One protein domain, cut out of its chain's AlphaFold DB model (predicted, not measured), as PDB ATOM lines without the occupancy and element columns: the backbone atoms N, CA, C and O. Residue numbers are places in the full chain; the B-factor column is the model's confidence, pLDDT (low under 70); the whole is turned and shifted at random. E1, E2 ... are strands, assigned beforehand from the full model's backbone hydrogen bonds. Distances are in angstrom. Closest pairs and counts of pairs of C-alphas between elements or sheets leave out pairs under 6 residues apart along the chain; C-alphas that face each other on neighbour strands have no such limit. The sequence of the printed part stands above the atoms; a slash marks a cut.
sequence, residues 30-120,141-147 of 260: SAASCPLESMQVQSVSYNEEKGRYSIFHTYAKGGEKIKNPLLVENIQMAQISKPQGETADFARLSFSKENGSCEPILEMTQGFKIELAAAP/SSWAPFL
ATOM      1  N   SER A  30      39.432 -47.064   7.226       61.19
ATOM      2  CA  SER A  30      40.324 -48.070   7.809       61.19
ATOM      3  C   SER A  30      40.839 -49.006   6.708       61.19
ATOM      4  O   SER A  30      40.064 -49.384   5.824       61.19
ATOM      5  N   ALA A  31      42.110 -49.431   6.766       61.50
ATOM      6  CA  ALA A  31      42.696 -50.348   5.777       61.50
ATOM      7  C   ALA A  31      41.898 -51.656   5.593       61.50
ATOM      8  O   ALA A  31      41.844 -52.207   4.489       61.50
ATOM      9  N   ALA A  32      41.218 -52.123   6.646       60.53
ATOM     10  CA  ALA A  32      40.351 -53.303   6.604       60.53
ATOM     11  C   ALA A  32      39.063 -53.089   5.782       60.53
ATOM     12  O   ALA A  32      38.457 -54.047   5.309       60.53
ATOM     13  N   SER A  33      38.645 -51.835   5.601       68.75
ATOM     14  CA  SER A  33      37.470 -51.432   4.820       68.75
ATOM     15  C   SER A  33      37.816 -50.856   3.448       68.75
ATOM     16  O   SER A  33      36.929 -50.333   2.778       68.75
ATOM     17  N   CYS A  34      39.079 -50.945   3.023       75.12
ATOM     18  CA  CYS A  34      39.467 -50.483   1.701       75.12
ATOM     19  C   CYS A  34      38.790 -51.295   0.596       75.12
ATOM     20  O   CYS A  34      38.975 -52.521   0.561       75.12
ATOM     21  N   PRO A  35      38.125 -50.624  -0.355       77.44
ATOM     22  CA  PRO A  35      37.664 -51.252  -1.581       77.44
ATOM     23  C   PRO A  35      38.826 -51.942  -2.300       77.44
ATOM     24  O   PRO A  35      39.953 -51.443  -2.314       77.44
ATOM     25  N   LEU A  36      38.555 -53.122  -2.853       73.31
ATOM     26  CA  LEU A  36      39.528 -53.884  -3.643       73.31
ATOM     27  C   LEU A  36      39.485 -53.496  -5.125       73.31
ATOM     28  O   LEU A  36      40.469 -53.675  -5.833       73.31
ATOM     29  N   GLU A  37      38.356 -52.956  -5.579       82.38
ATOM     30  CA  GLU A  37      38.127 -52.550  -6.961       82.38
ATOM     31  C   GLU A  37      38.060 -51.026  -7.074       82.38
ATOM     32  O   GLU A  37      37.552 -50.335  -6.184       82.38
ATOM     33  N   SER A  38      38.554 -50.501  -8.198       86.38
ATOM     34  CA  SER A  38      38.391 -49.091  -8.543       86.38
ATOM     35  C   SER A  38      36.931 -48.776  -8.865       86.38
ATOM     36  O   SER A  38      36.274 -49.547  -9.564       86.38
ATOM     37  N   MET A  39      36.444 -47.617  -8.429       89.62
ATOM     38  CA  MET A  39      35.080 -47.157  -8.715       89.62
ATOM     39  C   MET A  39      35.077 -46.200  -9.897       89.62
ATOM     40  O   MET A  39      35.970 -45.363 -10.010       89.62
ATOM     41  N   GLN A  40      34.065 -46.273 -10.757       90.56
ATOM     42  CA  GLN A  40      33.924 -45.298 -11.836       90.56
ATOM     43  C   GLN A  40      33.446 -43.967 -11.256       90.56
ATOM     44  O   GLN A  40      32.505 -43.930 -10.464       90.56
ATOM     45  N   VAL A  41      34.080 -42.870 -11.651       92.75
ATOM     46  CA  VAL A  41      33.689 -41.528 -11.216       92.75
ATOM     47  C   VAL A  41      32.692 -40.958 -12.218       92.75
ATOM     48  O   VAL A  41      32.932 -40.972 -13.422       92.75
ATOM     49  N   GLN A  42      31.561 -40.474 -11.708       90.25
ATOM     50  CA  GLN A  42      30.498 -39.856 -12.500       90.25
ATOM     51  C   GLN A  42      30.766 -38.364 -12.696       90.25
ATOM     52  O   GLN A  42      30.667 -37.856 -13.809       90.25
ATOM     53  N   SER A  43      31.127 -37.665 -11.620       90.44
ATOM     54  CA  SER A  43      31.473 -36.247 -11.657       90.44
ATOM     55  C   SER A  43      32.389 -35.876 -10.495       90.44
ATOM     56  O   SER A  43      32.397 -36.521  -9.442       90.44
ATOM     57  N   VAL A  44      33.180 -34.826 -10.703       92.12
ATOM     58  CA  VAL A  44      34.049 -34.241  -9.680       92.12
ATOM     59  C   VAL A  44      33.847 -32.743  -9.697       92.12
ATOM     60  O   VAL A  44      33.963 -32.121 -10.753       92.12
ATOM     61  N   SER A  45      33.603 -32.168  -8.526       90.94
ATOM     62  CA  SER A  45      33.601 -30.724  -8.343       90.94
ATOM     63  C   SER A  45      34.550 -30.299  -7.229       90.94
ATOM     64  O   SER A  45      34.793 -31.043  -6.277       90.94
ATOM     65  N   TYR A  46      35.107 -29.100  -7.358       89.44
ATOM     66  CA  TYR A  46      35.900 -28.448  -6.324       89.44
ATOM     67  C   TYR A  46      35.199 -27.172  -5.870       89.44
ATOM     68  O   TYR A  46      34.872 -26.313  -6.689       89.44
ATOM     69  N   ASN A  47      34.966 -27.055  -4.564       86.88
ATOM     70  CA  ASN A  47      34.445 -25.844  -3.949       86.88
ATOM     71  C   ASN A  47      35.612 -25.048  -3.353       86.88
ATOM     72  O   ASN A  47      36.223 -25.484  -2.377       86.88
ATOM     73  N   GLU A  48      35.898 -23.885  -3.941       81.06
ATOM     74  CA  GLU A  48      37.011 -23.026  -3.531       81.06
ATOM     75  C   GLU A  48      36.815 -22.441  -2.126       81.06
ATOM     76  O   GLU A  48      37.756 -22.447  -1.338       81.06
ATOM     77  N   GLU A  49      35.592 -22.034  -1.760       80.12
ATOM     78  CA  GLU A  49      35.290 -21.461  -0.437       80.12
ATOM     79  C   GLU A  49      35.548 -22.449   0.706       80.12
ATOM     80  O   GLU A  49      35.976 -22.066   1.793       80.12
ATOM     81  N   LYS A  50      35.264 -23.733   0.466       83.25
ATOM     82  CA  LYS A  50      35.435 -24.815   1.444       83.25
ATOM     83  C   LYS A  50      36.771 -25.543   1.307       83.25
ATOM     84  O   LYS A  50      37.040 -26.415   2.128       83.25
ATOM     85  N   GLY A  51      37.550 -25.252   0.263       84.50
ATOM     86  CA  GLY A  51      38.787 -25.965  -0.059       84.50
ATOM     87  C   GLY A  51      38.592 -27.480  -0.172       84.50
ATOM     88  O   GLY A  51      39.388 -28.243   0.371       84.50
ATOM     89  N   ARG A  52      37.483 -27.933  -0.777       89.31
ATOM     90  CA  ARG A  52      37.080 -29.348  -0.731       89.31
ATOM     91  C   ARG A  52      36.563 -29.867  -2.066       89.31
ATOM     92  O   ARG A  52      35.737 -29.226  -2.717       89.31
ATOM     93  N   TYR A  53      36.989 -31.076  -2.413       90.75
ATOM     94  CA  TYR A  53      36.461 -31.866  -3.516       90.75
ATOM     95  C   TYR A  53      35.193 -32.620  -3.112       90.75
ATOM     96  O   TYR A  53      35.091 -33.154  -2.004       90.75
ATOM     97  N   SER A  54      34.255 -32.703  -4.049       92.62
ATOM     98  CA  SER A  54      33.084 -33.570  -3.997       92.62
ATOM     99  C   SER A  54      33.120 -34.512  -5.194       92.62
ATOM    100  O   SER A  54      33.077 -34.065  -6.339       92.62
ATOM    101  N   ILE A  55      33.214 -35.814  -4.930       92.69
ATOM    102  CA  ILE A  55      33.384 -36.845  -5.958       92.69
ATOM    103  C   ILE A  55      32.178 -37.773  -5.929       92.69
ATOM    104  O   ILE A  55      31.975 -38.504  -4.958       92.69
ATOM    105  N   PHE A  56      31.396 -37.762  -7.002       91.75
ATOM    106  CA  PHE A  56      30.314 -38.717  -7.208       91.75
ATOM    107  C   PHE A  56      30.854 -39.925  -7.957       91.75
ATOM    108  O   PHE A  56      31.500 -39.788  -8.997       91.75
ATOM    109  N   HIS A  57      30.591 -41.117  -7.438       90.94
ATOM    110  CA  HIS A  57      31.108 -42.357  -8.006       90.94
ATOM    111  C   HIS A  57      30.036 -43.446  -8.047       90.94
ATOM    112  O   HIS A  57      29.003 -43.365  -7.381       90.94
ATOM    113  N   THR A  58      30.272 -44.472  -8.859       87.00
ATOM    114  CA  THR A  58      29.469 -45.692  -8.859       87.00
ATOM    115  C   THR A  58      29.785 -46.537  -7.626       87.00
ATOM    116  O   THR A  58      30.828 -46.388  -6.983       87.00
ATOM    117  N   TYR A  59      28.870 -47.439  -7.284       77.44
ATOM    118  CA  TYR A  59      29.127 -48.457  -6.274       77.44
ATOM    119  C   TYR A  59      29.881 -49.622  -6.928       77.44
ATOM    120  O   TYR A  59      29.391 -50.209  -7.891       77.44
ATOM    121  N   ALA A  60      31.066 -49.951  -6.414       67.44
ATOM    122  CA  ALA A  60      31.777 -51.188  -6.750       67.44
ATOM    123  C   ALA A  60      31.592 -52.229  -5.636       67.44
ATOM    124  O   ALA A  60      31.200 -51.887  -4.514       67.44
ATOM    125  N   LYS A  61      31.902 -53.502  -5.911       61.75
ATOM    126  CA  LYS A  61      31.863 -54.552  -4.882       61.75
ATOM    127  C   LYS A  61      32.844 -54.213  -3.755       61.75
ATOM    128  O   LYS A  61      34.018 -53.945  -3.988       61.75
ATOM    129  N   GLY A  62      32.349 -54.186  -2.515       61.03
ATOM    130  CA  GLY A  62      33.122 -53.734  -1.347       61.03
ATOM    131  C   GLY A  62      33.210 -52.209  -1.184       61.03
ATOM    132  O   GLY A  62      33.789 -51.733  -0.212       61.03
ATOM    133  N   GLY A  63      32.603 -51.444  -2.095       62.66
ATOM    134  CA  GLY A  63      32.537 -49.986  -2.079       62.66
ATOM    135  C   GLY A  63      31.349 -49.383  -1.338       62.66
ATOM    136  O   GLY A  63      31.296 -48.171  -1.172       62.66
ATOM    137  N   GLU A  64      30.415 -50.203  -0.858       67.38
ATOM    138  CA  GLU A  64      29.186 -49.771  -0.166       67.38
ATOM    139  C   GLU A  64      29.454 -48.939   1.099       67.38
ATOM    140  O   GLU A  64      28.600 -48.184   1.555       67.38
ATOM    141  N   LYS A  65      30.657 -49.063   1.668       71.31
ATOM    142  CA  LYS A  65      31.090 -48.318   2.857       71.31
ATOM    143  C   LYS A  65      31.641 -46.927   2.533       71.31
ATOM    144  O   LYS A  65      31.866 -46.138   3.451       71.31
ATOM    145  N   ILE A  66      31.878 -46.623   1.257       80.44
ATOM    146  CA  ILE A  66      32.355 -45.313   0.817       80.44
ATOM    147  C   ILE A  66      31.151 -44.391   0.647       80.44
ATOM    148  O   ILE A  66      30.198 -44.708  -0.064       80.44
ATOM    149  N   LYS A  67      31.190 -43.238   1.321       85.31
ATOM    150  CA  LYS A  67      30.144 -42.220   1.204       85.31
ATOM    151  C   LYS A  67      30.095 -41.682  -0.222       85.31
ATOM    152  O   LYS A  67      31.138 -41.360  -0.778       85.31
ATOM    153  N   ASN A  68      28.885 -41.511  -0.743       86.69
ATOM    154  CA  ASN A  68      28.630 -40.902  -2.041       86.69
ATOM    155  C   ASN A  68      27.747 -39.647  -1.851       86.69
ATOM    156  O   ASN A  68      26.616 -39.792  -1.377       86.69
ATOM    157  N   PRO A  69      28.229 -38.427  -2.156       88.00
ATOM    158  CA  PRO A  69      29.558 -38.126  -2.681       88.00
ATOM    159  C   PRO A  69      30.665 -38.304  -1.634       88.00
ATOM    160  O   PRO A  69      30.462 -38.099  -0.431       88.00
ATOM    161  N   LEU A  70      31.863 -38.625  -2.113       88.94
ATOM    162  CA  LEU A  70      33.076 -38.607  -1.309       88.94
ATOM    163  C   LEU A  70      33.556 -37.156  -1.175       88.94
ATOM    164  O   LEU A  70      33.851 -36.496  -2.172       88.94
ATOM    165  N   LEU A  71      33.631 -36.668   0.064       90.75
ATOM    166  CA  LEU A  71      34.046 -35.304   0.395       90.75
ATOM    167  C   LEU A  71      35.456 -35.309   0.993       90.75
ATOM    168  O   LEU A  71      35.650 -35.858   2.079       90.75
ATOM    169  N   VAL A  72      36.423 -34.683   0.319       88.88
ATOM    170  CA  VAL A  72      37.845 -34.685   0.725       88.88
ATOM    171  C   VAL A  72      38.518 -33.343   0.456       88.88
ATOM    172  O   VAL A  72      38.278 -32.722  -0.573       88.88
ATOM    173  N   GLU A  73      39.337 -32.868   1.394       86.00
ATOM    174  CA  GLU A  73      40.036 -31.573   1.276       86.00
ATOM    175  C   GLU A  73      41.247 -31.685   0.352       86.00
ATOM    176  O   GLU A  73      41.378 -30.936  -0.609       86.00
ATOM    177  N   ASN A  74      42.072 -32.703   0.585       82.25
ATOM    178  CA  ASN A  74      43.216 -33.030  -0.249       82.25
ATOM    179  C   ASN A  74      42.970 -34.380  -0.912       82.25
ATOM    180  O   ASN A  74      42.683 -35.362  -0.226       82.25
ATOM    181  N   ILE A  75      43.099 -34.435  -2.236       88.69
ATOM    182  CA  ILE A  75      43.067 -35.690  -2.982       88.69
ATOM    183  C   ILE A  75      44.300 -35.807  -3.861       88.69
ATOM    184  O   ILE A  75      44.719 -34.843  -4.509       88.69
ATOM    185  N   GLN A  76      44.882 -37.002  -3.868       90.75
ATOM    186  CA  GLN A  76      45.927 -37.324  -4.819       90.75
ATOM    187  C   GLN A  76      45.285 -37.608  -6.171       90.75
ATOM    188  O   GLN A  76      44.305 -38.343  -6.260       90.75
ATOM    189  N   MET A  77      45.841 -37.039  -7.230       91.62
ATOM    190  CA  MET A  77      45.419 -37.299  -8.594       91.62
ATOM    191  C   MET A  77      46.568 -37.929  -9.370       91.62
ATOM    192  O   MET A  77      47.735 -37.584  -9.168       91.62
ATOM    193  N   ALA A  78      46.227 -38.836 -10.277       90.38
ATOM    194  CA  ALA A  78      47.176 -39.462 -11.184       90.38
ATOM    195  C   ALA A  78      46.609 -39.472 -12.606       90.38
ATOM    196  O   ALA A  78      45.414 -39.688 -12.821       90.38
ATOM    197  N   GLN A  79      47.478 -39.233 -13.587       89.31
ATOM    198  CA  GLN A  79      47.095 -39.330 -14.987       89.31
ATOM    199  C   GLN A  79      47.097 -40.801 -15.410       89.31
ATOM    200  O   GLN A  79      48.096 -41.499 -15.234       89.31
ATOM    201  N   ILE A  80      46.015 -41.247 -16.042       88.81
ATOM    202  CA  ILE A  80      45.938 -42.559 -16.694       88.81
ATOM    203  C   ILE A  80      45.811 -42.415 -18.208       88.81
ATOM    204  O   ILE A  80      45.284 -41.432 -18.737       88.81
ATOM    205  N   SER A  81      46.322 -43.416 -18.920       86.50
ATOM    206  CA  SER A  81      46.117 -43.538 -20.358       86.50
ATOM    207  C   SER A  81      44.679 -43.944 -20.646       86.50
ATOM    208  O   SER A  81      44.092 -44.762 -19.939       86.50
ATOM    209  N   LYS A  82      44.128 -43.396 -21.724       86.50
ATOM    210  CA  LYS A  82      42.823 -43.806 -22.224       86.50
ATOM    211  C   LYS A  82      42.897 -45.248 -22.768       86.50
ATOM    212  O   LYS A  82      43.792 -45.512 -23.577       86.50
ATOM    213  N   PRO A  83      42.011 -46.171 -22.353       83.56
ATOM    214  CA  PRO A  83      41.913 -47.515 -22.897       83.56
ATOM    215  C   PRO A  83      41.683 -47.484 -24.405       83.56
ATOM    216  O   PRO A  83      41.024 -46.591 -24.946       83.56
ATOM    217  N   GLN A  84      42.231 -48.480 -25.096       79.31
ATOM    218  CA  GLN A  84      42.026 -48.626 -26.531       79.31
ATOM    219  C   GLN A  84      40.537 -48.861 -26.819       79.31
ATOM    220  O   GLN A  84      39.921 -49.738 -26.223       79.31
ATOM    221  N   GLY A  85      39.971 -48.075 -27.737       82.44
ATOM    222  CA  GLY A  85      38.560 -48.167 -28.127       82.44
ATOM    223  C   GLY A  85      37.619 -47.200 -27.404       82.44
ATOM    224  O   GLY A  85      36.469 -47.072 -27.817       82.44
ATOM    225  N   GLU A  86      38.084 -46.462 -26.391       82.69
ATOM    226  CA  GLU A  86      37.254 -45.453 -25.730       82.69
ATOM    227  C   GLU A  86      37.331 -44.084 -26.420       82.69
ATOM    228  O   GLU A  86      38.402 -43.552 -26.735       82.69
ATOM    229  N   THR A  87      36.170 -43.461 -26.620       81.38
ATOM    230  CA  THR A  87      36.039 -42.125 -27.224       81.38
ATOM    231  C   THR A  87      35.853 -41.022 -26.187       81.38
ATOM    232  O   THR A  87      36.301 -39.903 -26.434       81.38
ATOM    233  N   ALA A  88      35.351 -41.331 -24.993       86.69
ATOM    234  CA  ALA A  88      35.155 -40.370 -23.908       86.69
ATOM    235  C   ALA A  88      36.335 -40.334 -22.923       86.69
ATOM    236  O   ALA A  88      36.999 -41.342 -22.697       86.69
ATOM    237  N   ASP A  89      36.600 -39.160 -22.352       88.94
ATOM    238  CA  ASP A  89      37.447 -39.028 -21.165       88.94
ATOM    239  C   ASP A  89      36.708 -39.553 -19.929       88.94
ATOM    240  O   ASP A  89      35.494 -39.381 -19.812       88.94
ATOM    241  N   PHE A  90      37.430 -40.168 -18.993       90.88
ATOM    242  CA  PHE A  90      36.840 -40.731 -17.779       90.88
ATOM    243  C   PHE A  90      37.779 -40.583 -16.583       90.88
ATOM    244  O   PHE A  90      38.977 -40.305 -16.714       90.88
ATOM    245  N   ALA A  91      37.208 -40.795 -15.403       93.06
ATOM    246  CA  ALA A  91      37.934 -40.878 -14.154       93.06
ATOM    247  C   ALA A  91      37.483 -42.105 -13.359       93.06
ATOM    248  O   ALA A  91      36.368 -42.616 -13.516       93.06
ATOM    249  N   ARG A  92      38.367 -42.579 -12.489       93.06
ATOM    250  CA  ARG A  92      38.106 -43.659 -11.545       93.06
ATOM    251  C   ARG A  92      38.771 -43.359 -10.210       93.06
ATOM    252  O   ARG A  92      39.805 -42.702 -10.143       93.06
ATOM    253  N   LEU A  93      38.157 -43.850  -9.149       92.00
ATOM    254  CA  LEU A  93      38.663 -43.746  -7.795       92.00
ATOM    255  C   LEU A  93      39.368 -45.060  -7.456       92.00
ATOM    256  O   LEU A  93      38.715 -46.103  -7.370       92.00
ATOM    257  N   SER A  94      40.687 -45.019  -7.310       90.44
ATOM    258  CA  SER A  94      41.484 -46.122  -6.775       90.44
ATOM    259  C   SER A  94      41.819 -45.856  -5.308       90.44
ATOM    260  O   SER A  94      41.654 -44.745  -4.806       90.44
ATOM    261  N   PHE A  95      42.228 -46.895  -4.584       87.38
ATOM    262  CA  PHE A  95      42.527 -46.798  -3.159       87.38
ATOM    263  C   PHE A  95      43.898 -47.405  -2.897       87.38
ATOM    264  O   PHE A  95      44.104 -48.596  -3.138       87.38
ATOM    265  N   SER A  96      44.828 -46.590  -2.401       85.06
ATOM    266  CA  SER A  96      46.128 -47.078  -1.948       85.06
ATOM    267  C   SER A  96      46.036 -47.547  -0.501       85.06
ATOM    268  O   SER A  96      45.428 -46.881   0.341       85.06
ATOM    269  N   LYS A  97      46.637 -48.708  -0.222       80.12
ATOM    270  CA  LYS A  97      46.755 -49.293   1.122       80.12
ATOM    271  C   LYS A  97      48.182 -49.143   1.641       80.12
ATOM    272  O   LYS A  97      48.828 -50.129   1.992       80.12
ATOM    273  N   GLU A  98      48.711 -47.931   1.631       72.75
ATOM    274  CA  GLU A  98      50.023 -47.660   2.209       72.75
ATOM    275  C   GLU A  98      49.886 -47.372   3.709       72.75
ATOM    276  O   GLU A  98      48.923 -46.760   4.158       72.75
ATOM    277  N   ASN A  99      50.836 -47.848   4.519       64.50
ATOM    278  CA  ASN A  99      50.952 -47.507   5.947       64.50
ATOM    279  C   ASN A  99      49.712 -47.793   6.822       64.50
ATOM    280  O   ASN A  99      49.531 -47.177   7.871       64.50
ATOM    281  N   GLY A 100      48.853 -48.735   6.420       68.88
ATOM    282  CA  GLY A 100      47.638 -49.071   7.171       68.88
ATOM    283  C   GLY A 100      46.518 -48.024   7.068       68.88
ATOM    284  O   GLY A 100      45.495 -48.177   7.741       68.88
ATOM    285  N   SER A 101      46.671 -47.008   6.212       75.75
ATOM    286  CA  SER A 101      45.602 -46.094   5.811       75.75
ATOM    287  C   SER A 101      45.042 -46.485   4.442       75.75
ATOM    288  O   SER A 101      45.658 -47.223   3.671       75.75
ATOM    289  N   CYS A 102      43.819 -46.038   4.170       80.88
ATOM    290  CA  CYS A 102      43.168 -46.205   2.883       80.88
ATOM    291  C   CYS A 102      43.003 -44.843   2.220       80.88
ATOM    292  O   CYS A 102      42.075 -44.098   2.552       80.88
ATOM    293  N   GLU A 103      43.912 -44.498   1.318       86.44
ATOM    294  CA  GLU A 103      43.913 -43.182   0.686       86.44
ATOM    295  C   GLU A 103      43.276 -43.249  -0.704       86.44
ATOM    296  O   GLU A 103      43.722 -44.038  -1.544       86.44
ATOM    297  N   PRO A 104      42.223 -42.453  -0.966       88.81
ATOM    298  CA  PRO A 104      41.628 -42.379  -2.288       88.81
ATOM    299  C   PRO A 104      42.559 -41.625  -3.242       88.81
ATOM    300  O   PRO A 104      43.004 -40.511  -2.954       88.81
ATOM    301  N   ILE A 105      42.799 -42.217  -4.405       91.81
ATOM    302  CA  ILE A 105      43.527 -41.616  -5.518       91.81
ATOM    303  C   ILE A 105      42.542 -41.451  -6.674       91.81
ATOM    304  O   ILE A 105      41.872 -42.394  -7.100       91.81
ATOM    305  N   LEU A 106      42.433 -40.226  -7.180       93.19
ATOM    306  CA  LEU A 106      41.614 -39.905  -8.337       93.19
ATOM    307  C   LEU A 106      42.446 -40.064  -9.610       93.19
ATOM    308  O   LEU A 106      43.239 -39.199  -9.988       93.19
ATOM    309  N   GLU A 107      42.250 -41.184 -10.282       92.75
ATOM    310  CA  GLU A 107      42.870 -41.472 -11.565       92.75
ATOM    311  C   GLU A 107      41.990 -40.936 -12.689       92.75
ATOM    312  O   GLU A 107      40.801 -41.241 -12.754       92.75
ATOM    313  N   MET A 108      42.554 -40.145 -13.595       91.88
ATOM    314  CA  MET A 108      41.777 -39.530 -14.673       91.88
ATOM    315  C   MET A 108      42.557 -39.456 -15.980       91.88
ATOM    316  O   MET A 108      43.789 -39.356 -15.996       91.88
ATOM    317  N   THR A 109      41.833 -39.504 -17.095       90.25
ATOM    318  CA  THR A 109      42.423 -39.248 -18.410       90.25
ATOM    319  C   THR A 109      42.780 -37.772 -18.568       90.25
ATOM    320  O   THR A 109      42.303 -36.900 -17.842       90.25
ATOM    321  N   GLN A 110      43.636 -37.470 -19.546       87.19
ATOM    322  CA  GLN A 110      44.165 -36.119 -19.744       87.19
ATOM    323  C   GLN A 110      43.078 -35.054 -19.967       87.19
ATOM    324  O   GLN A 110      43.246 -33.915 -19.531       87.19
ATOM    325  N   GLY A 111      41.999 -35.405 -20.673       86.19
ATOM    326  CA  GLY A 111      40.923 -34.476 -21.016       86.19
ATOM    327  C   GLY A 111      39.788 -34.420 -19.994       86.19
ATOM    328  O   GLY A 111      38.852 -33.643 -20.190       86.19
ATOM    329  N   PHE A 112      39.858 -35.196 -18.905       89.38
ATOM    330  CA  PHE A 112      38.839 -35.166 -17.860       89.38
ATOM    331  C   PHE A 112      38.800 -33.793 -17.173       89.38
ATOM    332  O   PHE A 112      39.836 -33.212 -16.833       89.38
ATOM    333  N   LYS A 113      37.588 -33.268 -16.976       90.38
ATOM    334  CA  LYS A 113      37.343 -31.927 -16.435       90.38
ATOM    335  C   LYS A 113      36.705 -32.032 -15.056       90.38
ATOM    336  O   LYS A 113      35.750 -32.773 -14.864       90.38
ATOM    337  N   ILE A 114      37.223 -31.245 -14.127       89.62
ATOM    338  CA  ILE A 114      36.695 -31.038 -12.783       89.62
ATOM    339  C   ILE A 114      35.878 -29.752 -12.801       89.62
ATOM    340  O   ILE A 114      36.367 -28.710 -13.234       89.62
ATOM    341  N   GLU A 115      34.642 -29.801 -12.332       89.12
ATOM    342  CA  GLU A 115      33.806 -28.609 -12.225       89.12
ATOM    343  C   GLU A 115      34.298 -27.720 -11.079       89.12
ATOM    344  O   GLU A 115      34.549 -28.188  -9.969       89.12
ATOM    345  N   LEU A 116      34.431 -26.421 -11.320       84.81
ATOM    346  CA  LEU A 116      34.644 -25.454 -10.252       84.81
ATOM    347  C   LEU A 116      33.261 -25.009  -9.787       84.81
ATOM    348  O   LEU A 116      32.535 -24.318 -10.505       84.81
ATOM    349  N   ALA A 117      32.865 -25.466  -8.599       75.94
ATOM    350  CA  ALA A 117      31.591 -25.081  -8.021       75.94
ATOM    351  C   ALA A 117      31.645 -23.581  -7.720       75.94
ATOM    352  O   ALA A 117      32.420 -23.142  -6.867       75.94
ATOM    353  N   ALA A 118      30.837 -22.797  -8.435       60.62
ATOM    354  CA  ALA A 118      30.689 -21.381  -8.142       60.62
ATOM    355  C   ALA A 118      30.214 -21.210  -6.692       60.62
ATOM    356  O   ALA A 118      29.366 -21.973  -6.219       60.62
ATOM    357  N   ALA A 119      30.736 -20.187  -6.012       52.41
ATOM    358  CA  ALA A 119      30.146 -19.688  -4.778       52.41
ATOM    359  C   ALA A 119      28.625 -19.565  -4.979       52.41
ATOM    360  O   ALA A 119      28.210 -18.992  -6.001       52.41
ATOM    361  N   PRO A 120      27.777 -20.101  -4.079       44.00
ATOM    362  CA  PRO A 120      26.351 -19.857  -4.171       44.00
ATOM    363  C   PRO A 120      26.157 -18.344  -4.115       44.00
ATOM    364  O   PRO A 120      26.383 -17.710  -3.086       44.00
ATOM    365  N   SER A 141      32.789 -22.640 -14.529       74.56
ATOM    366  CA  SER A 141      34.137 -22.878 -15.033       74.56
ATOM    367  C   SER A 141      34.534 -24.321 -14.706       74.56
ATOM    368  O   SER A 141      34.139 -24.886 -13.687       74.56
ATOM    369  N   SER A 142      35.284 -24.964 -15.592       85.06
ATOM    370  CA  SER A 142      35.867 -26.280 -15.308       85.06
ATOM    371  C   SER A 142      37.378 -26.164 -15.313       85.06
ATOM    372  O   SER A 142      37.930 -25.263 -15.931       85.06
ATOM    373  N   TRP A 143      38.067 -27.088 -14.670       85.12
ATOM    374  CA  TRP A 143      39.515 -27.170 -14.676       85.12
ATOM    375  C   TRP A 143      39.953 -28.580 -15.044       85.12
ATOM    376  O   TRP A 143      39.330 -29.554 -14.638       85.12
ATOM    377  N   ALA A 144      41.022 -28.700 -15.821       86.38
ATOM    378  CA  ALA A 144      41.599 -29.989 -16.168       86.38
ATOM    379  C   ALA A 144      43.079 -30.020 -15.737       86.38
ATOM    380  O   ALA A 144      43.902 -29.331 -16.347       86.38
ATOM    381  N   PRO A 145      43.442 -30.799 -14.697       81.94
ATOM    382  CA  PRO A 145      44.778 -30.758 -14.087       81.94
ATOM    383  C   PRO A 145      45.888 -31.259 -15.020       81.94
ATOM    384  O   PRO A 145      47.038 -30.838 -14.902       81.94
ATOM    385  N   PHE A 146      45.547 -32.126 -15.977       84.50
ATOM    386  CA  PHE A 146      46.493 -32.716 -16.931       84.50
ATOM    387  C   PHE A 146      46.388 -32.124 -18.341       84.50
ATOM    388  O   PHE A 146      47.240 -32.387 -19.199       84.50
ATOM    389  N   LEU A 147      45.382 -31.285 -18.588       78.62
ATOM    390  CA  LEU A 147      45.224 -30.563 -19.843       78.62
ATOM    391  C   LEU A 147      46.123 -29.324 -19.804       78.62
ATOM    392  O   LEU A 147      45.670 -28.198 -19.608       78.62
TER     393      LEU A 147
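This is residues 30 to 120 and 141 to 147 of the 260 residues of an uncharacterized protein of Fluviispira sanaruensis (UniProt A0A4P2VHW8). Look for one strongly twisted, branched sheet folded about its long bent strand E1: the hairpins E1-E2 and E2-E3 make one wing, and E5, E6 and E4 make the other, with the sheet left open between E3 and E4. E7 lies beside the later part of E1, and a further short stretch, residues 142 to 143, pairs with it. The printed part has 98 residues with no named helix and seven named strands, E1 to E7 in order along the chain; the class is all strand, though 40 of the 98 residues, under half, are in named elements. The sheet is mixed, and the whole is compact, with a radius of gyration of the C-alphas of 13.6 A and spans of 38 by 38 by 23 A.

Start at Ser 30 and go on to C-alpha 39 at (35.080, -47.157, -8.715), where E1, residues 39 to 47, begins; it is 21.8 A long and bends by 68 degrees at residue 42. E2, residues 52 to 57, is 16.1 A long. E3 is residues 70 to 72 and E4 residues 76 to 79. E5, residues 91 to 96, measures 16.0 A. Find C-alpha 101 at (45.602, -46.094, 5.811); from there E6 runs 21.8 A to residue 108. E7, residues 114 to 117, ends at C-alpha 117, (31.591, -25.081, -8.021).

Begin with E1, which has three neighbours: E2 on one side, beside residues 40 to 47, and E5 and E7 on the other side, beside residues 39 to 41 and 44 to 47. E1, E2 and E3 form a meander, each strand the antiparallel neighbour of the one before. In the hairpin E1 and E2, at 155 degrees, N 45 and O 54 are 2.9 A apart. In the hairpin E2 and E3, look at N 53 and O 72, 2.8 A apart. E5 is antiparallel to E1, with N 93 and O 39 at 2.8 A. E7 is parallel to E1, at 38 degrees, with N 46 and O 115 at 2.8 A. E5 and E6 are an antiparallel hairpin, where N 94 and O 105 are 2.9 A apart. E4, an edge strand, is parallel to E6, with N 106 and O 76 at 2.8 A. E3 and E4 are apart.

The C-alphas of Gln 84 and Pro 120, the two farthest apart, are 39.7 A from each other. Residues 121 to 140 are not printed, and C-alphas 120 and 141 are 13.7 A apart across the cut. The links E2 to E3 and E4 to E5 are long. The model's pLDDT is under 70 at residues 30 to 33, 60 to 64, 99 to 100 and 118 to 120.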